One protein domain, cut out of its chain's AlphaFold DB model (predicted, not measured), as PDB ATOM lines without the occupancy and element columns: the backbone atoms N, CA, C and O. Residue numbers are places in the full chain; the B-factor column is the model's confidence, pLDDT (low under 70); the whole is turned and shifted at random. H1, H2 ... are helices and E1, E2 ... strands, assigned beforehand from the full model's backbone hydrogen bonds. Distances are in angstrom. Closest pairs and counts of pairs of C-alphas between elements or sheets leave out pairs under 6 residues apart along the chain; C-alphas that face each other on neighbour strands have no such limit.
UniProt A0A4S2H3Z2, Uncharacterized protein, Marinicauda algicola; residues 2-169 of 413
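Overview. This is residues 2 to 169 of the 413 residues of an uncharacterized protein of Marinicauda algicola (UniProt A0A4S2H3Z2). A curled, twisted sheet of five strands makes the core, with H1 and H5 over one face and H4 over the other: three layers, helices on both faces of a sheet. At one end of the sheet the helical hairpin H2 and H3 makes an arm, whose residues 58 to 63 stand free. The printed part has 168 residues; along it come H1 E1 E2 H2 H3 E3 H4 E4 E5 H5, of mixed class. The sheet's order is E1 E2 E3 E4 E5, antiparallel throughout. The whole is compact, with a radius of gyration of the C-alphas of 17.4 A and spans of 52 by 40 by 34 A.

Along the chain. Find C-alpha 2 at (6.726, -31.646, -15.734); from there H1 runs to residue 15, 20.6 A. Next come E1, residues 25 to 29, 13.5 A, and E2, residues 32 to 39, 22.5 A. H2, residues 41 to 59, 27.2 A, begins at C-alpha 41 (23.453, -3.847, 6.699), and H3, residues 67 to 80, spans 20.0 A. E3 is residues 89 to 97, 26.9 A; H4 is residues 111 to 120, 13.9 A; E4 is residues 126 to 135, 30.1 A; E5 is residues 142 to 144, 6.9 A. H5, residues 157 to 168, 16.3 A, ends at C-alpha 168 (23.636, -12.252, -5.109).

Arrangement. Start at the hairpin E1 and E2, where N 27 and O 34 are 2.9 A apart. Between E2 and E3 look at N 35 and O 93, 2.8 A; between E3 and E4 at N 94 and O 129, 2.8 A. The pairing of E4 is staggered: residues 126 to 132 pair with E3 and 133 to 135 with E5, where N 134 and O 143 are 2.8 A apart. H1 is on the sheet at a height of 8.1 A, over E2 and only just over E1, with 3 C-alphas falling on E1. H5, on the same face, lies over E4 and touches H1 with residues 157 to 161 alone; their closest C-alphas, Leu 10 and Ala 157, are 5.3 A apart. H4 lies over E4 on the opposite face, at a height of 8.9 A. H2 only grazes the sheet with residues 41 to 44, and H3 is not on it. H2 touches H3 at a steep tilt of 41 degrees, opposite ways, with closest C-alphas Lys 45 and Val 77, 6.1 A. Every O i to N i+4 pair is within hydrogen-bond range in H2, H3, H4 and H5, and 9 of 10 in H1.

Size, cuts and confidence. The C-alphas farthest apart, Ala 2 and His 68, are 52.9 A apart. The printed part has no cut. Its long links are E3 to H4 and E5 to H5. Mean pLDDT of the printed part is 87.7; residue 2 is under 70.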
ATOM      1  N   ALA A   2       5.306 -31.749 -15.362       60.38
ATOM      2  CA  ALA A   2       6.726 -31.646 -15.734       60.38
ATOM      3  C   ALA A   2       7.415 -30.390 -15.150       60.38
ATOM      4  O   ALA A   2       8.572 -30.457 -14.742       60.38
ATOM      5  N   ASP A   3       6.681 -29.282 -15.005       72.31
ATOM      6  CA  ASP A   3       7.250 -27.992 -14.578       72.31
ATOM      7  C   ASP A   3       7.649 -27.963 -13.100       72.31
ATOM      8  O   ASP A   3       8.640 -27.344 -12.727       72.31
ATOM      9  N   ARG A   4       6.941 -28.703 -12.242       81.19
ATOM     10  CA  ARG A   4       7.269 -28.770 -10.813       81.19
ATOM     11  C   ARG A   4       8.607 -29.468 -10.558       81.19
ATOM     12  O   ARG A   4       9.394 -28.990  -9.748       81.19
ATOM     13  N   GLN A   5       8.903 -30.545 -11.290       83.50
ATOM     14  CA  GLN A   5      10.185 -31.258 -11.177       83.50
ATOM     15  C   GLN A   5      11.369 -30.373 -11.586       83.50
ATOM     16  O   GLN A   5      12.453 -30.475 -11.012       83.50
ATOM     17  N   ILE A   6      11.152 -29.480 -12.557       85.25
ATOM     18  CA  ILE A   6      12.148 -28.502 -12.990       85.25
ATOM     19  C   ILE A   6      12.528 -27.563 -11.833       85.25
ATOM     20  O   ILE A   6      13.716 -27.378 -11.559       85.25
ATOM     21  N   PHE A   7      11.542 -27.014 -11.117       88.56
ATOM     22  CA  PHE A   7      11.804 -26.106  -9.996       88.56
ATOM     23  C   PHE A   7      12.266 -26.818  -8.726       88.56
ATOM     24  O   PHE A   7      13.064 -26.249  -7.992       88.56
ATOM     25  N   GLU A   8      11.851 -28.063  -8.489       88.06
ATOM     26  CA  GLU A   8      12.398 -28.890  -7.404       88.06
ATOM     27  C   GLU A   8      13.889 -29.179  -7.626       88.06
ATOM     28  O   GLU A   8      14.684 -29.067  -6.693       88.06
ATOM     29  N   LYS A   9      14.297 -29.470  -8.870       88.38
ATOM     30  CA  LYS A   9      15.718 -29.607  -9.215       88.38
ATOM     31  C   LYS A   9      16.464 -28.286  -9.025       88.38
ATOM     32  O   LYS A   9      17.540 -28.285  -8.438       88.38
ATOM     33  N   LEU A  10      15.903 -27.172  -9.503       88.25
ATOM     34  CA  LEU A  10      16.513 -25.853  -9.327       88.25
ATOM     35  C   LEU A  10      16.674 -25.500  -7.842       88.25
ATOM     36  O   LEU A  10      17.741 -25.041  -7.446       88.25
ATOM     37  N   ASP A  11      15.657 -25.759  -7.019       90.25
ATOM     38  CA  ASP A  11      15.712 -25.544  -5.573       90.25
ATOM     39  C   ASP A  11      16.824 -26.369  -4.918       90.25
ATOM     40  O   ASP A  11      17.643 -25.831  -4.172       90.25
ATOM     41  N   GLN A  12      16.920 -27.657  -5.256       89.94
ATOM     42  CA  GLN A  12      17.998 -28.523  -4.777       89.94
ATOM     43  C   GLN A  12      19.376 -27.992  -5.184       89.94
ATOM     44  O   GLN A  12      20.269 -27.922  -4.339       89.94
ATOM     45  N   THR A  13      19.550 -27.562  -6.439       86.44
ATOM     46  CA  THR A  13      20.808 -26.968  -6.918       86.44
ATOM     47  C   THR A  13      21.142 -25.680  -6.163       86.44
ATOM     48  O   THR A  13      22.294 -25.472  -5.783       86.44
ATOM     49  N   ILE A  14      20.152 -24.821  -5.908       85.56
ATOM     50  CA  ILE A  14      20.345 -23.568  -5.168       85.56
ATOM     51  C   ILE A  14      20.730 -23.852  -3.712       85.56
ATOM     52  O   ILE A  14      21.670 -23.236  -3.215       85.56
ATOM     53  N   ARG A  15      20.062 -24.798  -3.042       86.94
ATOM     54  CA  ARG A  15      20.333 -25.165  -1.641       86.94
ATOM     55  C   ARG A  15      21.658 -25.899  -1.446       86.94
ATOM     56  O   ARG A  15      22.293 -25.725  -0.413       86.94
ATOM     57  N   ALA A  16      22.074 -26.714  -2.413       86.25
ATOM     58  CA  ALA A  16      23.342 -27.444  -2.363       86.25
ATOM     59  C   ALA A  16      24.566 -26.559  -2.655       86.25
ATOM     60  O   ALA A  16      25.708 -27.000  -2.518       86.25
ATOM     61  N   HIS A  17      24.344 -25.324  -3.097       82.94
ATOM     62  CA  HIS A  17      25.411 -24.423  -3.478       82.94
ATOM     63  C   HIS A  17      26.202 -23.941  -2.233       82.94
ATOM     64  O   HIS A  17      25.581 -23.569  -1.239       82.94
ATOM     65  N   PRO A  18      27.553 -23.880  -2.259       79.44
ATOM     66  CA  PRO A  18      28.375 -23.533  -1.085       79.44
ATOM     67  C   PRO A  18      28.056 -22.178  -0.437       79.44
ATOM     68  O   PRO A  18      28.270 -21.983   0.754       79.44
ATOM     69  N   ASP A  19      27.548 -21.245  -1.237       73.69
ATOM     70  CA  ASP A  19      27.173 -19.896  -0.806       73.69
ATOM     71  C   ASP A  19      25.710 -19.781  -0.357       73.69
ATOM     72  O   ASP A  19      25.248 -18.672  -0.075       73.69
ATOM     73  N   ALA A  20      24.966 -20.891  -0.306       75.25
ATOM     74  CA  ALA A  20      23.619 -20.890   0.239       75.25
ATOM     75  C   ALA A  20      23.666 -20.375   1.683       75.25
ATOM     76  O   ALA A  20      24.309 -20.951   2.563       75.25
ATOM     77  N   LYS A  21      23.001 -19.243   1.919       71.88
ATOM     78  CA  LYS A  21      22.876 -18.673   3.258       71.88
ATOM     79  C   LYS A  21      22.013 -19.617   4.105       71.88
ATOM     80  O   LYS A  21      21.046 -20.197   3.610       71.88
ATOM     81  N   GLY A  22      22.377 -19.794   5.377       72.12
ATOM     82  CA  GLY A  22      21.733 -20.763   6.278       72.12
ATOM     83  C   GLY A  22      20.251 -20.490   6.574       72.12
ATOM     84  O   GLY A  22      19.580 -21.323   7.171       72.12
ATOM     85  N   ASP A  23      19.741 -19.343   6.147       88.25
ATOM     86  CA  ASP A  23      18.384 -18.836   6.327       88.25
ATOM     87  C   ASP A  23      17.579 -18.769   5.014       88.25
ATOM     88  O   ASP A  23      16.506 -18.163   4.971       88.25
ATOM     89  N   LEU A  24      18.078 -19.386   3.937       92.06
ATOM     90  CA  LEU A  24      17.376 -19.445   2.661       92.06
ATOM     91  C   LEU A  24      16.100 -20.303   2.761       92.06
ATOM     92  O   LEU A  24      16.131 -21.539   2.837       92.06
ATOM     93  N   ASN A  25      14.966 -19.623   2.661       93.75
ATOM     94  CA  ASN A  25      13.646 -20.199   2.474       93.75
ATOM     95  C   ASN A  25      13.321 -20.278   0.983       93.75
ATOM     96  O   ASN A  25      13.668 -19.390   0.204       93.75
ATOM     97  N   SER A  26      12.623 -21.332   0.579       94.25
ATOM     98  CA  SER A  26      12.165 -21.473  -0.798       94.25
ATOM     99  C   SER A  26      10.838 -22.206  -0.871       94.25
ATOM    100  O   SER A  26      10.473 -22.974   0.023       94.25
ATOM    101  N   THR A  27      10.085 -21.944  -1.929       92.69
ATOM    102  CA  THR A  27       8.827 -22.623  -2.227       92.69
ATOM    103  C   THR A  27       8.676 -22.739  -3.738       92.69
ATOM    104  O   THR A  27       8.676 -21.739  -4.456       92.69
ATOM    105  N   ALA A  28       8.576 -23.974  -4.227       92.12
ATOM    106  CA  ALA A  28       8.328 -24.255  -5.634       92.12
ATOM    107  C   ALA A  28       6.819 -24.236  -5.919       92.12
ATOM    108  O   ALA A  28       6.035 -24.905  -5.242       92.12
ATOM    109  N   HIS A  29       6.435 -23.483  -6.942       88.19
ATOM    110  CA  HIS A  29       5.089 -23.393  -7.493       88.19
ATOM    111  C   HIS A  29       5.091 -23.872  -8.950       88.19
ATOM    112  O   HIS A  29       6.145 -24.053  -9.566       88.19
ATOM    113  N   ASP A  30       3.905 -24.059  -9.525       85.06
ATOM    114  CA  ASP A  30       3.780 -24.357 -10.950       85.06
ATOM    115  C   ASP A  30       4.271 -23.145 -11.763       85.06
ATOM    116  O   ASP A  30       3.687 -22.065 -11.700       85.06
ATOM    117  N   GLY A  31       5.386 -23.304 -12.483       85.19
ATOM    118  CA  GLY A  31       5.969 -22.246 -13.317       85.19
ATOM    119  C   GLY A  31       6.897 -21.261 -12.592       85.19
ATOM    120  O   GLY A  31       7.425 -20.345 -13.230       85.19
ATOM    121  N   THR A  32       7.113 -21.386 -11.277       91.38
ATOM    122  CA  THR A  32       7.929 -20.416 -10.519       91.38
ATOM    123  C   THR A  32       8.589 -21.021  -9.282       91.38
ATOM    124  O   THR A  32       7.983 -21.811  -8.565       91.38
ATOM    125  N   LEU A  33       9.807 -20.581  -8.967       93.94
ATOM    126  CA  LEU A  33      10.475 -20.821  -7.688       93.94
ATOM    127  C   LEU A  33      10.579 -19.508  -6.908       93.94
ATOM    128  O   LEU A  33      11.273 -18.586  -7.336       93.94
ATOM    129  N   ALA A  34       9.898 -19.437  -5.766       94.00
ATOM    130  CA  ALA A  34      10.024 -18.338  -4.820       94.00
ATOM    131  C   ALA A  34      11.166 -18.627  -3.841       94.00
ATOM    132  O   ALA A  34      11.255 -19.723  -3.289       94.00
ATOM    133  N   LEU A  35      12.027 -17.640  -3.623       93.81
ATOM    134  CA  LEU A  35      13.180 -17.674  -2.731       93.81
ATOM    135  C   LEU A  35      13.115 -16.467  -1.798       93.81
ATOM    136  O   LEU A  35      12.789 -15.363  -2.236       93.81
ATOM    137  N   SER A  36      13.470 -16.660  -0.532       93.81
ATOM    138  CA  SER A  36      13.574 -15.581   0.445       93.81
ATOM    139  C   SER A  36      14.717 -15.839   1.419       93.81
ATOM    140  O   SER A  36      14.883 -16.963   1.889       93.81
ATOM    141  N   TRP A  37      15.528 -14.828   1.708       94.12
ATOM    142  CA  TRP A  37      16.640 -14.922   2.662       94.12
ATOM    143  C   TRP A  37      16.877 -13.575   3.340       94.12
ATOM    144  O   TRP A  37      16.408 -12.538   2.857       94.12
ATOM    145  N   THR A  38      17.602 -13.579   4.456       93.19
ATOM    146  CA  THR A  38      17.935 -12.361   5.191       93.19
ATOM    147  C   THR A  38      19.313 -11.817   4.823       93.19
ATOM    148  O   THR A  38      20.234 -12.528   4.418       93.19
ATOM    149  N   LEU A  39      19.432 -10.502   4.936       91.81
ATOM    150  CA  LEU A  39      20.628  -9.711   4.722       91.81
ATOM    151  C   LEU A  39      20.910  -8.869   5.960       91.81
ATOM    152  O   LEU A  39      20.000  -8.442   6.676       91.81
ATOM    153  N   THR A  40      22.185  -8.562   6.145       92.38
ATOM    154  CA  THR A  40      22.667  -7.569   7.105       92.38
ATOM    155  C   THR A  40      22.840  -6.204   6.436       92.38
ATOM    156  O   THR A  40      22.850  -6.079   5.203       92.38
ATOM    157  N   ILE A  41      23.051  -5.155   7.238       91.25
ATOM    158  CA  ILE A  41      23.453  -3.847   6.699       91.25
ATOM    159  C   ILE A  41      24.763  -3.945   5.902       91.25
ATOM    160  O   ILE A  41      24.936  -3.237   4.907       91.25
ATOM    161  N   ASP A  42      25.686  -4.817   6.302       92.00
ATOM    162  CA  ASP A  42      26.963  -4.965   5.607       92.00
ATOM    163  C   ASP A  42      26.804  -5.622   4.230       92.00
ATOM    164  O   ASP A  42      27.463  -5.193   3.275       92.00
ATOM    165  N   ASP A  43      25.857  -6.553   4.073       91.31
ATOM    166  CA  ASP A  43      25.484  -7.083   2.755       91.31
ATOM    167  C   ASP A  43      24.909  -5.969   1.852       91.31
ATOM    168  O   ASP A  43      25.260  -5.873   0.671       91.31
ATOM    169  N   LEU A  44      24.081  -5.063   2.397       90.50
ATOM    170  CA  LEU A  44      23.581  -3.903   1.644       90.50
ATOM    171  C   LEU A  44      24.694  -2.933   1.238       90.50
ATOM    172  O   LEU A  44      24.686  -2.428   0.105       90.50
ATOM    173  N   LYS A  45      25.653  -2.656   2.130       92.38
ATOM    174  CA  LYS A  45      26.830  -1.833   1.806       92.38
ATOM    175  C   LYS A  45      27.621  -2.472   0.673       92.38
ATOM    176  O   LYS A  45      27.930  -1.789  -0.303       92.38
ATOM    177  N   ALA A  46      27.895  -3.773   0.764       92.31
ATOM    178  CA  ALA A  46      28.590  -4.526  -0.274       92.31
ATOM    179  C   ALA A  46      27.854  -4.422  -1.621       92.31
ATOM    180  O   ALA A  46      28.449  -3.995  -2.612       92.31
ATOM    181  N   CYS A  47      26.544  -4.684  -1.648       90.19
ATOM    182  CA  CYS A  47      25.717  -4.551  -2.850       90.19
ATOM    183  C   CYS A  47      25.778  -3.140  -3.457       90.19
ATOM    184  O   CYS A  47      26.009  -2.967  -4.658       90.19
ATOM    185  N   THR A  48      25.615  -2.115  -2.617       89.94
ATOM    186  CA  THR A  48      25.619  -0.707  -3.047       89.94
ATOM    187  C   THR A  48      26.980  -0.305  -3.612       89.94
ATOM    188  O   THR A  48      27.046   0.328  -4.667       89.94
ATOM    189  N   TYR A  49      28.064  -0.715  -2.949       93.69
ATOM    190  CA  TYR A  49      29.434  -0.469  -3.385       93.69
ATOM    191  C   TYR A  49      29.721  -1.106  -4.749       93.69
ATOM    192  O   TYR A  49      30.192  -0.417  -5.653       93.69
ATOM    193  N   GLN A  50      29.378  -2.383  -4.938       91.75
ATOM    194  CA  GLN A  50      29.632  -3.088  -6.200       91.75
ATOM    195  C   GLN A  50      28.855  -2.483  -7.370       91.75
ATOM    196  O   GLN A  50      29.399  -2.335  -8.463       91.75
ATOM    197  N   ARG A  51      27.600  -2.072  -7.152       89.56
ATOM    198  CA  ARG A  51      26.809  -1.383  -8.184       89.56
ATOM    199  C   ARG A  51      27.419  -0.042  -8.575       89.56
ATOM    200  O   ARG A  51      27.547   0.247  -9.764       89.56
ATOM    201  N   ALA A  52      27.820   0.760  -7.589       89.12
ATOM    202  CA  ALA A  52      28.484   2.034  -7.839       89.12
ATOM    203  C   ALA A  52      29.826   1.843  -8.568       89.12
ATOM    204  O   ALA A  52      30.147   2.612  -9.473       89.12
ATOM    205  N   LEU A  53      30.568   0.782  -8.237       92.88
ATOM    206  CA  LEU A  53      31.813   0.434  -8.911       92.88
ATOM    207  C   LEU A  53      31.581   0.003 -10.368       92.88
ATOM    208  O   LEU A  53      32.192   0.595 -11.255       92.88
ATOM    209  N   LYS A  54      30.654  -0.934 -10.631       90.25
ATOM    210  CA  LYS A  54      30.264  -1.354 -11.996       90.25
ATOM    211  C   LYS A  54      29.842  -0.144 -12.848       90.25
ATOM    212  O   LYS A  54      30.206  -0.048 -14.022       90.25
ATOM    213  N   LYS A  55      29.103   0.812 -12.263       89.56
ATOM    214  CA  LYS A  55      28.710   2.064 -12.934       89.56
ATOM    215  C   LYS A  55      29.925   2.932 -13.281       89.56
ATOM    216  O   LYS A  55      30.081   3.307 -14.441       89.56
ATOM    217  N   ALA A  56      30.808   3.186 -12.317       89.75
ATOM    218  CA  ALA A  56      32.027   3.967 -12.538       89.75
ATOM    219  C   ALA A  56      32.966   3.315 -13.574       89.75
ATOM    220  O   ALA A  56      33.594   4.012 -14.369       89.75
ATOM    221  N   GLU A  57      33.045   1.982 -13.600       92.06
ATOM    222  CA  GLU A  57      33.797   1.226 -14.608       92.06
ATOM    223  C   GLU A  57      33.213   1.407 -16.008       92.06
ATOM    224  O   GLU A  57      33.968   1.601 -16.958       92.06
ATOM    225  N   LYS A  58      31.880   1.390 -16.147       89.94
ATOM    226  CA  LYS A  58      31.199   1.623 -17.430       89.94
ATOM    227  C   LYS A  58      31.465   3.031 -17.969       89.94
ATOM    228  O   LYS A  58      31.699   3.170 -19.166       89.94
ATOM    229  N   GLU A  59      31.464   4.043 -17.103       88.19
ATOM    230  CA  GLU A  59      31.693   5.449 -17.471       88.19
ATOM    231  C   GLU A  59      33.153   5.746 -17.855       88.19
ATOM    232  O   GLU A  59      33.400   6.605 -18.698       88.19
ATOM    233  N   LYS A  60      34.129   5.035 -17.270       83.69
ATOM    234  CA  LYS A  60      35.568   5.293 -17.479       83.69
ATOM    235  C   LYS A  60      36.228   4.422 -18.550       83.69
ATOM    236  O   LYS A  60      37.444   4.524 -18.730       83.69
ATOM    237  N   LYS A  61      35.478   3.576 -19.271       81.62
ATOM    238  CA  LYS A  61      36.059   2.672 -20.279       81.62
ATOM    239  C   LYS A  61      36.904   3.450 -21.306       81.62
ATOM    240  O   LYS A  61      36.407   4.425 -21.867       81.62
ATOM    241  N   PRO A  62      38.155   3.017 -21.576       79.06
ATOM    242  CA  PRO A  62      38.751   1.720 -21.208       79.06
ATOM    243  C   PRO A  62      39.566   1.692 -19.895       79.06
ATOM    244  O   PRO A  62      40.172   0.667 -19.589       79.06
ATOM    245  N   LEU A  63      39.635   2.779 -19.124       88.06
ATOM    246  CA  LEU A  63      40.527   2.867 -17.963       88.06
ATOM    247  C   LEU A  63      39.927   2.204 -16.708       88.06
ATOM    248  O   LEU A  63      38.743   2.394 -16.418       88.06
ATOM    249  N   PRO A  64      40.735   1.474 -15.911       91.44
ATOM    250  CA  PRO A  64      40.276   0.922 -14.642       91.44
ATOM    251  C   PRO A  64      39.934   2.042 -13.649       91.44
ATOM    252  O   PRO A  64      40.572   3.099 -13.617       91.44
ATOM    253  N   VAL A  65      38.947   1.794 -12.784       91.38
ATOM    254  CA  VAL A  65      38.584   2.736 -11.718       91.38
ATOM    255  C   VAL A  65      39.752   2.883 -10.742       91.38
ATOM    256  O   VAL A  65      40.165   1.925 -10.083       91.38
ATOM    257  N   GLN A  66      40.283   4.101 -10.650       93.25
ATOM    258  CA  GLN A  66      41.424   4.433  -9.798       93.25
ATOM    259  C   GLN A  66      41.110   4.250  -8.302       93.25
ATOM    260  O   GLN A  66      39.963   4.367  -7.871       93.25
ATOM    261  N   ALA A  67      42.143   4.017  -7.485       92.50
ATOM    262  CA  ALA A  67      42.001   3.761  -6.047       92.50
ATOM    263  C   ALA A  67      41.285   4.894  -5.287       92.50
ATOM    264  O   ALA A  67      40.466   4.620  -4.409       92.50
ATOM    265  N   HIS A  68      41.535   6.156  -5.655       90.69
ATOM    266  CA  HIS A  68      40.866   7.306  -5.035       90.69
ATOM    267  C   HIS A  68      39.346   7.267  -5.251       90.69
ATOM    268  O   HIS A  68      38.581   7.605  -4.354       90.69
ATOM    269  N   GLU A  69      38.905   6.800  -6.419       91.31
ATOM    270  CA  GLU A  69      37.492   6.712  -6.763       91.31
ATOM    271  C   GLU A  69      36.818   5.563  -6.013       91.31
ATOM    272  O   GLU A  69      35.738   5.744  -5.459       91.31
ATOM    273  N   LYS A  70      37.489   4.407  -5.903       93.25
ATOM    274  CA  LYS A  70      37.023   3.293  -5.059       93.25
ATOM    275  C   LYS A  70      36.851   3.738  -3.603       93.25
ATOM    276  O   LYS A  70      35.822   3.462  -2.994       93.25
ATOM    277  N   SER A  71      37.825   4.481  -3.075       91.19
ATOM    278  CA  SER A  71      37.781   5.050  -1.722       91.19
ATOM    279  C   SER A  71      36.637   6.060  -1.552       91.19
ATOM    280  O   SER A  71      35.890   5.997  -0.573       91.19
ATOM    281  N   ARG A  72      36.424   6.937  -2.544       91.81
ATOM    282  CA  ARG A  72      35.298   7.883  -2.574       91.81
ATOM    283  C   ARG A  72      33.949   7.159  -2.542       91.81
ATOM    284  O   ARG A  72      33.098   7.520  -1.732       91.81
ATOM    285  N   ILE A  73      33.769   6.131  -3.375       93.25
ATOM    286  CA  ILE A  73      32.550   5.308  -3.417       93.25
ATOM    287  C   ILE A  73      32.335   4.611  -2.068       93.25
ATOM    288  O   ILE A  73      31.242   4.685  -1.515       93.25
ATOM    289  N   ALA A  74      33.375   3.987  -1.505       94.00
ATOM    290  CA  ALA A  74      33.294   3.335  -0.199       94.00
ATOM    291  C   ALA A  74      32.846   4.316   0.894       94.00
ATOM    292  O   ALA A  74      31.907   4.031   1.633       94.00
ATOM    293  N   LYS A  75      33.450   5.511   0.949       90.94
ATOM    294  CA  LYS A  75      33.069   6.562   1.904       90.94
ATOM    295  C   LYS A  75      31.598   6.966   1.762       90.94
ATOM    296  O   LYS A  75      30.904   7.067   2.768       90.94
ATOM    297  N   GLN A  76      31.121   7.167   0.532       89.62
ATOM    298  CA  GLN A  76      29.718   7.504   0.264       89.62
ATOM    299  C   GLN A  76      28.763   6.396   0.718       89.62
ATOM    300  O   GLN A  76      27.742   6.682   1.341       89.62
ATOM    301  N   VAL A  77      29.109   5.135   0.456       90.69
ATOM    302  CA  VAL A  77      28.319   3.979   0.894       90.69
ATOM    303  C   VAL A  77      28.261   3.907   2.419       90.69
ATOM    304  O   VAL A  77      27.174   3.799   2.975       90.69
ATOM    305  N   HIS A  78      29.394   4.026   3.114       92.88
ATOM    306  CA  HIS A  78      29.405   4.013   4.582       92.88
ATOM    307  C   HIS A  78      28.611   5.170   5.182       92.88
ATOM    308  O   HIS A  78      27.833   4.949   6.105       92.88
ATOM    309  N   ALA A  79      28.742   6.378   4.628       87.25
ATOM    310  CA  ALA A  79      27.964   7.533   5.066       87.25
ATOM    311  C   ALA A  79      26.454   7.306   4.893       87.25
ATOM    312  O   ALA A  79      25.688   7.589   5.810       87.25
ATOM    313  N   ARG A  80      26.032   6.730   3.757       85.50
ATOM    314  CA  ARG A  80      24.621   6.436   3.453       85.50
ATOM    315  C   ARG A  80      23.962   5.513   4.476       85.50
ATOM    316  O   ARG A  80      22.774   5.664   4.737       85.50
ATOM    317  N   TYR A  81      24.708   4.551   5.013       87.44
ATOM    318  CA  TYR A  81      24.191   3.586   5.987       87.44
ATOM    319  C   TYR A  81      24.611   3.904   7.432       87.44
ATOM    320  O   TYR A  81      24.375   3.099   8.334       87.44
ATOM    321  N   SER A  82      25.235   5.061   7.672       87.88
ATOM    322  CA  SER A  82      25.651   5.485   9.009       87.88
ATOM    323  C   SER A  82      24.436   5.822   9.875       87.88
ATOM    324  O   SER A  82      23.500   6.473   9.421       87.88
ATOM    325  N   GLY A  83      24.447   5.373  11.133       83.81
ATOM    326  CA  GLY A  83      23.364   5.620  12.094       83.81
ATOM    327  C   GLY A  83      22.147   4.700  11.953       83.81
ATOM    328  O   GLY A  83      21.239   4.764  12.780       83.81
ATOM    329  N   LEU A  84      22.129   3.816  10.954       83.69
ATOM    330  CA  LEU A  84      21.089   2.804  10.813       83.69
ATOM    331  C   LEU A  84      21.361   1.633  11.761       83.69
ATOM    332  O   LEU A  84      22.498   1.182  11.905       83.69
ATOM    333  N   LYS A  85      20.308   1.151  12.425       86.12
ATOM    334  CA  LYS A  85      20.393  -0.012  13.315       86.12
ATOM    335  C   LYS A  85      20.557  -1.272  12.486       86.12
ATOM    336  O   LYS A  85      19.807  -1.460  11.532       86.12
ATOM    337  N   ASP A  86      21.478  -2.136  12.896       86.25
ATOM    338  CA  ASP A  86      21.611  -3.453  12.289       86.25
ATOM    339  C   ASP A  86      20.336  -4.255  12.565       86.25
ATOM    340  O   ASP A  86      19.999  -4.571  13.707       86.25
ATOM    341  N   ALA A  87      19.564  -4.468  11.508       87.38
ATOM    342  CA  ALA A  87      18.312  -5.195  11.518       87.38
ATOM    343  C   ALA A  87      18.377  -6.212  10.385       87.38
ATOM    344  O   ALA A  87      18.918  -5.914   9.320       87.38
ATOM    345  N   ALA A  88      17.820  -7.401  10.609       90.69
ATOM    346  CA  ALA A  88      17.689  -8.388   9.551       90.69
ATOM    347  C   ALA A  88      16.745  -7.841   8.472       90.69
ATOM    348  O   ALA A  88      15.602  -7.477   8.756       90.69
ATOM    349  N   LEU A  89      17.242  -7.759   7.244       92.62
ATOM    350  CA  LEU A  89      16.502  -7.292   6.075       92.62
ATOM    351  C   LEU A  89      16.154  -8.484   5.200       92.62
ATOM    352  O   LEU A  89      16.958  -9.392   5.076       92.62
ATOM    353  N   CYS A  90      14.993  -8.487   4.560       93.75
ATOM    354  CA  CYS A  90      14.579  -9.585   3.689       93.75
ATOM    355  C   CYS A  90      14.870  -9.298   2.208       93.75
ATOM    356  O   CYS A  90      14.698  -8.169   1.744       93.75
ATOM    357  N   VAL A  91      15.234 -10.322   1.441       92.62
ATOM    358  CA  VAL A  91      15.181 -10.309  -0.026       92.62
ATOM    359  C   VAL A  91      14.175 -11.343  -0.484       92.62
ATOM    360  O   VAL A  91      14.234 -12.480  -0.033       92.62
ATOM    361  N   ASP A  92      13.313 -10.954  -1.420       94.31
ATOM    362  CA  ASP A  92      12.427 -11.874  -2.124       94.31
ATOM    363  C   ASP A  92      12.892 -11.986  -3.579       94.31
ATOM    364  O   ASP A  92      13.091 -10.971  -4.252       94.31
ATOM    365  N   CYS A  93      13.026 -13.208  -4.082       94.31
ATOM    366  CA  CYS A  93      13.362 -13.495  -5.474       94.31
ATOM    367  C   CYS A  93      12.392 -14.529  -6.040       94.31
ATOM    368  O   CYS A  93      12.062 -15.513  -5.384       94.31
ATOM    369  N   TYR A  94      11.945 -14.306  -7.269       94.44
ATOM    370  CA  TYR A  94      11.081 -15.212  -8.009       94.44
ATOM    371  C   TYR A  94      11.789 -15.573  -9.305       94.44
ATOM    372  O   TYR A  94      12.077 -14.694 -10.121       94.44
ATOM    373  N   ILE A  95      12.078 -16.860  -9.481       93.94
ATOM    374  CA  ILE A  95      12.675 -17.405 -10.698       93.94
ATOM    375  C   ILE A  95      11.575 -18.077 -11.506       93.94
ATOM    376  O   ILE A  95      10.900 -18.982 -11.024       93.94
ATOM    377  N   PHE A  96      11.429 -17.653 -12.748       94.00
ATOM    378  CA  PHE A  96      10.449 -18.157 -13.694       94.00
ATOM    379  C   PHE A  96      11.146 -18.940 -14.795       94.00
ATOM    380  O   PHE A  96      12.312 -18.688 -15.103       94.00
ATOM    381  N   PHE A  97      10.411 -19.852 -15.418       93.38
ATOM    382  CA  PHE A  97      10.818 -20.528 -16.642       93.38
ATOM    383  C   PHE A  97       9.857 -20.119 -17.751       93.38
ATOM    384  O   PHE A  97       8.646 -20.269 -17.606       93.38
ATOM    385  N   LYS A  98      10.384 -19.565 -18.843       91.62
ATOM    386  CA  LYS A  98       9.560 -19.116 -19.963       91.62
ATOM    387  C   LYS A  98       9.275 -20.283 -20.904       91.62
ATOM    388  O   LYS A  98      10.070 -20.574 -21.790       91.62
ATOM    389  N   ASP A  99       8.146 -20.941 -20.730       90.31
ATOM    390  CA  ASP A  99       7.694 -22.068 -21.554       90.31
ATOM    391  C   ASP A  99       6.829 -21.647 -22.756       90.31
ATOM    392  O   ASP A  99       6.770 -22.366 -23.753       90.31
ATOM    393  N   HIS A 100       6.219 -20.462 -22.705       88.38
ATOM    394  CA  HIS A 100       5.394 -19.896 -23.774       88.38
ATOM    395  C   HIS A 100       5.614 -18.387 -23.974       88.38
ATOM    396  O   HIS A 100       6.247 -17.707 -23.166       88.38
ATOM    397  N   SER A 101       5.059 -17.839 -25.060       82.50
ATOM    398  CA  SER A 101       5.191 -16.417 -25.427       82.50
ATOM    399  C   SER A 101       4.184 -15.486 -24.747       82.50
ATOM    400  O   SER A 101       4.355 -14.272 -24.826       82.50
ATOM    401  N   VAL A 102       3.154 -16.028 -24.093       80.12
ATOM    402  CA  VAL A 102       2.103 -15.245 -23.426       80.12
ATOM    403  C   VAL A 102       2.490 -15.039 -21.962       80.12
ATOM    404  O   VAL A 102       2.762 -16.022 -21.287       80.12
ATOM    405  N   PRO A 103       2.567 -13.816 -21.425       82.88
ATOM    406  CA  PRO A 103       2.897 -13.643 -20.016       82.88
ATOM    407  C   PRO A 103       1.768 -14.200 -19.125       82.88
ATOM    408  O   PRO A 103       0.596 -13.933 -19.397       82.88
ATOM    409  N   PRO A 104       2.082 -14.953 -18.054       85.12
ATOM    410  CA  PRO A 104       1.082 -15.357 -17.076       85.12
ATOM    411  C   PRO A 104       0.494 -14.137 -16.359       85.12
ATOM    412  O   PRO A 104       1.131 -13.085 -16.252       85.12
ATOM    413  N   GLN A 105      -0.717 -14.297 -15.821       84.69
ATOM    414  CA  GLN A 105      -1.283 -13.308 -14.909       84.69
ATOM    415  C   GLN A 105      -0.472 -13.276 -13.616       84.69
ATOM    416  O   GLN A 105      -0.210 -14.307 -12.999       84.69
ATOM    417  N   ILE A 106      -0.103 -12.073 -13.198       86.56
ATOM    418  CA  ILE A 106       0.673 -11.812 -11.990       86.56
ATOM    419  C   ILE A 106       0.101 -10.588 -11.277       86.56
ATOM    420  O   ILE A 106      -0.690  -9.843 -11.847       86.56
ATOM    421  N   ASN A 107       0.501 -10.368 -10.026       76.81
ATOM    422  CA  ASN A 107       0.085  -9.185  -9.276       76.81
ATOM    423  C   ASN A 107       0.575  -7.895  -9.968       76.81
ATOM    424  O   ASN A 107       1.745  -7.804 -10.348       76.81
ATOM    425  N   ASP A 108      -0.297  -6.886 -10.042       72.00
ATOM    426  CA  ASP A 108      -0.040  -5.543 -10.580       72.00
ATOM    427  C   ASP A 108       1.283  -4.923 -10.097       72.00
ATOM    428  O   ASP A 108       1.978  -4.263 -10.868       72.00
ATOM    429  N   GLN A 109       1.685  -5.162  -8.844       74.12
ATOM    430  CA  GLN A 109       2.950  -4.642  -8.307       74.12
ATOM    431  C   GLN A 109       4.191  -5.281  -8.954       74.12
ATOM    432  O   GLN A 109       5.222  -4.624  -9.094       74.12
ATOM    433  N   MET A 110       4.112  -6.558  -9.341       85.19
ATOM    434  CA  MET A 110       5.197  -7.287 -10.016       85.19
ATOM    435  C   MET A 110       5.216  -7.008 -11.520       85.19
ATOM    436  O   MET A 110       6.271  -7.136 -12.148       85.19
ATOM    437  N   ALA A 111       4.064  -6.624 -12.083       78.94
ATOM    438  CA  ALA A 111       3.826  -6.531 -13.518       78.94
ATOM    439  C   ALA A 111       4.936  -5.800 -14.289       78.94
ATOM    440  O   ALA A 111       5.474  -6.387 -15.230       78.94
ATOM    441  N   PRO A 112       5.393  -4.599 -13.884       82.44
ATOM    442  CA  PRO A 112       6.388  -3.867 -14.667       82.44
ATOM    443  C   PRO A 112       7.745  -4.581 -14.777       82.44
ATOM    444  O   PRO A 112       8.363  -4.595 -15.842       82.44
ATOM    445  N   ALA A 113       8.229  -5.170 -13.681       85.75
ATOM    446  CA  ALA A 113       9.514  -5.869 -13.659       85.75
ATOM    447  C   ALA A 113       9.417  -7.230 -14.351       85.75
ATOM    448  O   ALA A 113      10.293  -7.606 -15.129       85.75
ATOM    449  N   PHE A 114       8.326  -7.945 -14.099       91.06
ATOM    450  CA  PHE A 114       8.077  -9.242 -14.698       91.06
ATOM    451  C   PHE A 114       7.917  -9.156 -16.210       91.06
ATOM    452  O   PHE A 114       8.628  -9.864 -16.910       91.06
ATOM    453  N   HIS A 115       7.042  -8.287 -16.731       83.38
ATOM    454  CA  HIS A 115       6.828  -8.186 -18.176       83.38
ATOM    455  C   HIS A 115       8.123  -7.813 -18.896       83.38
ATOM    456  O   HIS A 115       8.448  -8.411 -19.919       83.38
ATOM    457  N   ARG A 116       8.919  -6.903 -18.319       83.12
ATOM    458  CA  ARG A 116      10.249  -6.563 -18.835       83.12
ATOM    459  C   ARG A 116      11.144  -7.795 -18.950       83.12
ATOM    460  O   ARG A 116      11.662  -8.065 -20.032       83.12
ATOM    461  N   ALA A 117      11.303  -8.547 -17.860       89.56
ATOM    462  CA  ALA A 117      12.133  -9.748 -17.852       89.56
ATOM    463  C   ALA A 117      11.579 -10.812 -18.815       89.56
ATOM    464  O   ALA A 117      12.310 -11.346 -19.644       89.56
ATOM    465  N   PHE A 118      10.271 -11.065 -18.773       91.19
ATOM    466  CA  PHE A 118       9.588 -12.058 -19.591       91.19
ATOM    467  C   PHE A 118       9.755 -11.784 -21.090       91.19
ATOM    468  O   PHE A 118      10.091 -12.697 -21.844       91.19
ATOM    469  N   HIS A 119       9.559 -10.544 -21.547       85.75
ATOM    470  CA  HIS A 119       9.698 -10.196 -22.965       85.75
ATOM    471  C   HIS A 119      11.157 -10.181 -23.433       85.75
ATOM    472  O   HIS A 119      11.418 -10.593 -24.562       85.75
ATOM    473  N   ALA A 120      12.102  -9.791 -22.573       86.88
ATOM    474  CA  ALA A 120      13.533  -9.869 -22.876       86.88
ATOM    475  C   ALA A 120      14.058 -11.317 -22.927       86.88
ATOM    476  O   ALA A 120      15.072 -11.590 -23.568       86.88
ATOM    477  N   THR A 121      13.371 -12.250 -22.265       90.38
ATOM    478  CA  THR A 121      13.835 -13.631 -22.122       90.38
ATOM    479  C   THR A 121      13.464 -14.492 -23.331       90.38
ATOM    480  O   THR A 121      12.299 -14.486 -23.744       90.38
ATOM    481  N   PRO A 122      14.394 -15.277 -23.909       91.44
ATOM    482  CA  PRO A 122      14.040 -16.228 -24.956       91.44
ATOM    483  C   PRO A 122      13.167 -17.370 -24.415       91.44
ATOM    484  O   PRO A 122      13.142 -17.646 -23.217       91.44
ATOM    485  N   LEU A 123      12.457 -18.071 -25.301       89.94
ATOM    486  CA  LEU A 123      11.735 -19.286 -24.913       89.94
ATOM    487  C   LEU A 123      12.703 -20.328 -24.329       89.94
ATOM    488  O   LEU A 123      13.873 -20.402 -24.713       89.94
ATOM    489  N   HIS A 124      12.197 -21.116 -23.388       91.12
ATOM    490  CA  HIS A 124      12.905 -22.152 -22.636       91.12
ATOM    491  C   HIS A 124      14.120 -21.654 -21.847       91.12
ATOM    492  O   HIS A 124      15.070 -22.402 -21.618       91.12
ATOM    493  N   HIS A 125      14.086 -20.394 -21.415       93.25
ATOM    494  CA  HIS A 125      15.077 -19.831 -20.508       93.25
ATOM    495  C   HIS A 125      14.451 -19.457 -19.168       93.25
ATOM    496  O   HIS A 125      13.262 -19.140 -19.066       93.25
ATOM    497  N   TYR A 126      15.290 -19.471 -18.137       93.31
ATOM    498  CA  TYR A 126      14.963 -18.931 -16.830       93.31
ATOM    499  C   TYR A 126      15.238 -17.438 -16.797       93.31
ATOM    500  O   TYR A 126      16.230 -16.968 -17.365       93.31
ATOM    501  N   PHE A 127      14.401 -16.726 -16.059       94.06
ATOM    502  CA  PHE A 127      14.615 -15.335 -15.689       94.06
ATOM    503  C   PHE A 127      14.186 -15.121 -14.246       94.06
ATOM    504  O   PHE A 127      13.424 -15.912 -13.693       94.06
ATOM    505  N   ALA A 128      14.681 -14.056 -13.627       93.94
ATOM    506  CA  ALA A 128      14.360 -13.748 -12.246       93.94
ATOM    507  C   ALA A 128      13.858 -12.315 -12.107       93.94
ATOM    508  O   ALA A 128      14.296 -11.412 -12.824       93.94
ATOM    509  N   ILE A 129      12.972 -12.102 -11.143       93.81
ATOM    510  CA  ILE A 129      12.714 -10.777 -10.590       93.81
ATOM    511  C   ILE A 129      12.904 -10.831  -9.086       93.81
ATOM    512  O   ILE A 129      12.723 -11.874  -8.461       93.81
ATOM    513  N   TRP A 130      13.251  -9.704  -8.489       94.06
ATOM    514  CA  TRP A 130      13.542  -9.671  -7.067       94.06
ATOM    515  C   TRP A 130      13.327  -8.285  -6.480       94.06
ATOM    516  O   TRP A 130      13.333  -7.280  -7.190       94.06
ATOM    517  N   ARG A 131      13.142  -8.230  -5.168       93.69
ATOM    518  CA  ARG A 131      13.053  -6.997  -4.383       93.69
ATOM    519  C   ARG A 131      13.780  -7.200  -3.066       93.69
ATOM    520  O   ARG A 131      13.927  -8.325  -2.600       93.69
ATOM    521  N   MET A 132      14.219  -6.115  -2.450       93.25
ATOM    522  CA  MET A 132      14.929  -6.166  -1.175       93.25
ATOM    523  C   MET A 132      14.306  -5.191  -0.191       93.25
ATOM    524  O   MET A 132      13.845  -4.121  -0.585       93.25
ATOM    525  N   GLN A 133      14.330  -5.521   1.091       94.19
ATOM    526  CA  GLN A 133      14.069  -4.546   2.132       94.19
ATOM    527  C   GLN A 133      15.253  -3.595   2.256       94.19
ATOM    528  O   GLN A 133      16.418  -4.000   2.243       94.19
ATOM    529  N   ARG A 134      14.941  -2.311   2.392       90.50
ATOM    530  CA  ARG A 134      15.901  -1.266   2.714       90.50
ATOM    531  C   ARG A 134      15.385  -0.447   3.887       90.50
ATOM    532  O   ARG A 134      14.192  -0.165   3.950       90.50
ATOM    533  N   PRO A 135      16.272  -0.029   4.796       87.19
ATOM    534  CA  PRO A 135      15.920   0.959   5.799       87.19
ATOM    535  C   PRO A 135      15.570   2.284   5.110       87.19
ATOM    536  O   PRO A 135      16.374   2.839   4.354       87.19
ATOM    537  N   ASN A 136      14.366   2.780   5.365       80.56
ATOM    538  CA  ASN A 136      13.921   4.091   4.927       80.56
ATOM    539  C   ASN A 136      14.707   5.163   5.711       80.56
ATOM    540  O   ASN A 136      14.667   5.159   6.941       80.56
ATOM    541  N   PRO A 137      15.422   6.089   5.046       72.25
ATOM    542  CA  PRO A 137      16.238   7.096   5.731       72.25
ATOM    543  C   PRO A 137      15.444   8.033   6.650       72.25
ATOM    544  O   PRO A 137      16.002   8.552   7.612       72.25
ATOM    545  N   ALA A 138      14.162   8.266   6.356       73.38
ATOM    546  CA  ALA A 138      13.311   9.170   7.123       73.38
ATOM    547  C   ALA A 138      12.676   8.485   8.340       73.38
ATOM    548  O   ALA A 138      12.610   9.080   9.413       73.38
ATOM    549  N   SER A 139      12.202   7.243   8.183       80.12
ATOM    550  CA  SER A 139      11.491   6.519   9.250       80.12
ATOM    551  C   SER A 139      12.374   5.535  10.024       80.12
ATOM    552  O   SER A 139      12.013   5.113  11.122       80.12
ATOM    553  N   GLY A 140      13.511   5.128   9.455       79.44
ATOM    554  CA  GLY A 140      14.351   4.037   9.948       79.44
ATOM    555  C   GLY A 140      13.715   2.646   9.819       79.44
ATOM    556  O   GLY A 140      14.346   1.663  10.208       79.44
ATOM    557  N   GLN A 141      12.487   2.541   9.299       87.25
ATOM    558  CA  GLN A 141      11.783   1.269   9.129       87.25
ATOM    559  C   GLN A 141      12.259   0.542   7.869       87.25
ATOM    560  O   GLN A 141      12.624   1.169   6.877       87.25
ATOM    561  N   ALA A 142      12.262  -0.790   7.911       90.44
ATOM    562  CA  ALA A 142      12.573  -1.608   6.748       90.44
ATOM    563  C   ALA A 142      11.368  -1.644   5.798       90.44
ATOM    564  O   ALA A 142      10.286  -2.097   6.170       90.44
ATOM    565  N   GLU A 143      11.567  -1.196   4.564       91.19
ATOM    566  CA  GLU A 143      10.548  -1.161   3.517       91.19
ATOM    567  C   GLU A 143      11.057  -1.910   2.288       91.19
ATOM    568  O   GLU A 143      12.235  -1.821   1.939       91.19
ATOM    569  N   PHE A 144      10.186  -2.667   1.621       91.94
ATOM    570  CA  PHE A 144      10.555  -3.299   0.359       91.94
ATOM    571  C   PHE A 144      10.732  -2.249  -0.737       91.94
ATOM    572  O   PHE A 144       9.907  -1.354  -0.900       91.94
ATOM    573  N   THR A 145      11.793  -2.402  -1.520       88.81
ATOM    574  CA  THR A 145      11.939  -1.710  -2.798       88.81
ATOM    575  C   THR A 145      10.899  -2.194  -3.802       88.81
ATOM    576  O   THR A 145      10.308  -3.267  -3.646       88.81
ATOM    577  N   ASP A 146      10.780  -1.460  -4.907       87.69
ATOM    578  CA  ASP A 146      10.155  -1.976  -6.120       87.69
ATOM    579  C   ASP A 146      10.815  -3.283  -6.591       87.69
ATOM    580  O   ASP A 146      11.949  -3.622  -6.221       87.69
ATOM    581  N   TRP A 147      10.086  -4.013  -7.434       91.69
ATOM    582  CA  TRP A 147      10.593  -5.189  -8.127       91.69
ATOM    583  C   TRP A 147      11.604  -4.802  -9.208       91.69
ATOM    584  O   TRP A 147      11.387  -3.878  -9.992       91.69
ATOM    585  N   TYR A 148      12.690  -5.565  -9.290       89.06
ATOM    586  CA  TYR A 148      13.732  -5.435 -10.300       89.06
ATOM    587  C   TYR A 148      13.777  -6.683 -11.172       89.06
ATOM    588  O   TYR A 148      13.791  -7.802 -10.662       89.06
ATOM    589  N   ALA A 149      13.833  -6.477 -12.486       90.12
ATOM    590  CA  ALA A 149      14.123  -7.531 -13.448       90.12
ATOM    591  C   ALA A 149      15.611  -7.889 -13.400       90.12
ATOM    592  O   ALA A 149      16.464  -7.005 -13.305       90.12
ATOM    593  N   HIS A 150      15.919  -9.178 -13.472       87.50
ATOM    594  CA  HIS A 150      17.267  -9.657 -13.723       87.50
ATOM    595  C   HIS A 150      17.493  -9.755 -15.234       87.50
ATOM    596  O   HIS A 150      16.789 -10.503 -15.909       87.50
ATOM    597  N   ASP A 151      18.471  -9.018 -15.761       80.00
ATOM    598  CA  ASP A 151      18.691  -8.929 -17.212       80.00
ATOM    599  C   ASP A 151      19.308 -10.204 -17.808       80.00
ATOM    600  O   ASP A 151      19.166 -10.463 -19.002       80.00
ATOM    601  N   ALA A 152      20.008 -11.011 -17.002       85.56
ATOM    602  CA  ALA A 152      20.571 -12.266 -17.488       85.56
ATOM    603  C   ALA A 152      19.518 -13.377 -17.510       85.56
ATOM    604  O   ALA A 152      18.756 -13.551 -16.556       85.56
ATOM    605  N   THR A 153      19.564 -14.168 -18.577       90.38
ATOM    606  CA  THR A 153      18.697 -15.320 -18.818       90.38
ATOM    607  C   THR A 153      19.537 -16.586 -18.869       90.38
ATOM    608  O   THR A 153      20.650 -16.554 -19.396       90.38
ATOM    609  N   ALA A 154      19.013 -17.713 -18.396       92.00
ATOM    610  CA  ALA A 154      19.768 -18.966 -18.357       92.00
ATOM    611  C   ALA A 154      19.057 -20.094 -19.124       92.00
ATOM    612  O   ALA A 154      17.863 -20.280 -18.923       92.00
ATOM    613  N   PRO A 155      19.752 -20.883 -19.967       89.31
ATOM    614  CA  PRO A 155      19.135 -21.957 -20.760       89.31
ATOM    615  C   PRO A 155      18.826 -23.233 -19.957       89.31
ATOM    616  O   PRO A 155      18.282 -24.192 -20.494       89.31
ATOM    617  N   GLY A 156      19.207 -23.297 -18.677       88.62
ATOM    618  CA  GLY A 156      19.081 -24.500 -17.856       88.62
ATOM    619  C   GLY A 156      19.160 -24.195 -16.364       88.62
ATOM    620  O   GLY A 156      19.670 -23.146 -15.978       88.62
ATOM    621  N   ALA A 157      18.681 -25.125 -15.532       84.75
ATOM    622  CA  ALA A 157      18.601 -24.943 -14.081       84.75
ATOM    623  C   ALA A 157      19.974 -24.683 -13.435       84.75
ATOM    624  O   ALA A 157      20.101 -23.789 -12.606       84.75
ATOM    625  N   ASP A 158      21.022 -25.391 -13.861       85.69
ATOM    626  CA  ASP A 158      22.367 -25.209 -13.298       85.69
ATOM    627  C   ASP A 158      22.952 -23.836 -13.666       85.69
ATOM    628  O   ASP A 158      23.517 -23.144 -12.821       85.69
ATOM    629  N   ALA A 159      22.742 -23.393 -14.911       88.00
ATOM    630  CA  ALA A 159      23.119 -22.051 -15.353       88.00
ATOM    631  C   ALA A 159      22.291 -20.967 -14.645       88.00
ATOM    632  O   ALA A 159      22.823 -19.909 -14.322       88.00
ATOM    633  N   ALA A 160      21.012 -21.232 -14.365       87.31
ATOM    634  CA  ALA A 160      20.138 -20.323 -13.632       87.31
ATOM    635  C   ALA A 160      20.597 -20.179 -12.177       87.31
ATOM    636  O   ALA A 160      20.745 -19.058 -11.698       87.31
ATOM    637  N   ALA A 161      20.903 -21.291 -11.503       86.25
ATOM    638  CA  ALA A 161      21.448 -21.289 -10.150       86.25
ATOM    639  C   ALA A 161      22.810 -20.578 -10.087       86.25
ATOM    640  O   ALA A 161      23.036 -19.754  -9.203       86.25
ATOM    641  N   ALA A 162      23.704 -20.842 -11.047       85.94
ATOM    642  CA  ALA A 162      24.997 -20.167 -11.128       85.94
ATOM    643  C   ALA A 162      24.845 -18.658 -11.380       85.94
ATOM    644  O   ALA A 162      25.476 -17.858 -10.688       85.94
ATOM    645  N   SER A 163      23.978 -18.263 -12.320       85.25
ATOM    646  CA  SER A 163      23.675 -16.856 -12.602       85.25
ATOM    647  C   SER A 163      23.100 -16.165 -11.369       85.25
ATOM    648  O   SER A 163      23.560 -15.080 -11.015       85.25
ATOM    649  N   PHE A 164      22.149 -16.809 -10.690       83.44
ATOM    650  CA  PHE A 164      21.545 -16.311  -9.458       83.44
ATOM    651  C   PHE A 164      22.613 -16.040  -8.394       83.44
ATOM    652  O   PHE A 164      22.730 -14.913  -7.916       83.44
ATOM    653  N   TRP A 165      23.456 -17.029  -8.081       83.25
ATOM    654  CA  TRP A 165      24.493 -16.865  -7.062       83.25
ATOM    655  C   TRP A 165      25.610 -15.908  -7.470       83.25
ATOM    656  O   TRP A 165      26.223 -15.293  -6.603       83.25
ATOM    657  N   SER A 166      25.897 -15.748  -8.760       83.06
ATOM    658  CA  SER A 166      26.908 -14.782  -9.204       83.06
ATOM    659  C   SER A 166      26.494 -13.328  -8.951       83.06
ATOM    660  O   SER A 166      27.357 -12.487  -8.709       83.06
ATOM    661  N   GLU A 167      25.190 -13.039  -8.949       78.06
ATOM    662  CA  GLU A 167      24.655 -11.680  -8.792       78.06
ATOM    663  C   GLU A 167      24.158 -11.389  -7.370       78.06
ATOM    664  O   GLU A 167      24.036 -10.225  -6.990       78.06
ATOM    665  N   THR A 168      23.923 -12.417  -6.547       77.88
ATOM    666  CA  THR A 168      23.636 -12.252  -5.109       77.88
ATOM    667  C   THR A 168      24.894 -12.246  -4.240       77.88
ATOM    668  O   THR A 168      24.826 -11.901  -3.058       77.88
ATOM    669  N   ARG A 169      26.063 -12.559  -4.815       80.00
ATOM    670  CA  ARG A 169      27.364 -12.401  -4.159       80.00
ATOM    671  C   ARG A 169      27.882 -10.980  -4.323       80.00
ATOM    672  O   ARG A 169      28.224 -10.537  -5.417       80.00
TER     673      ARG A 169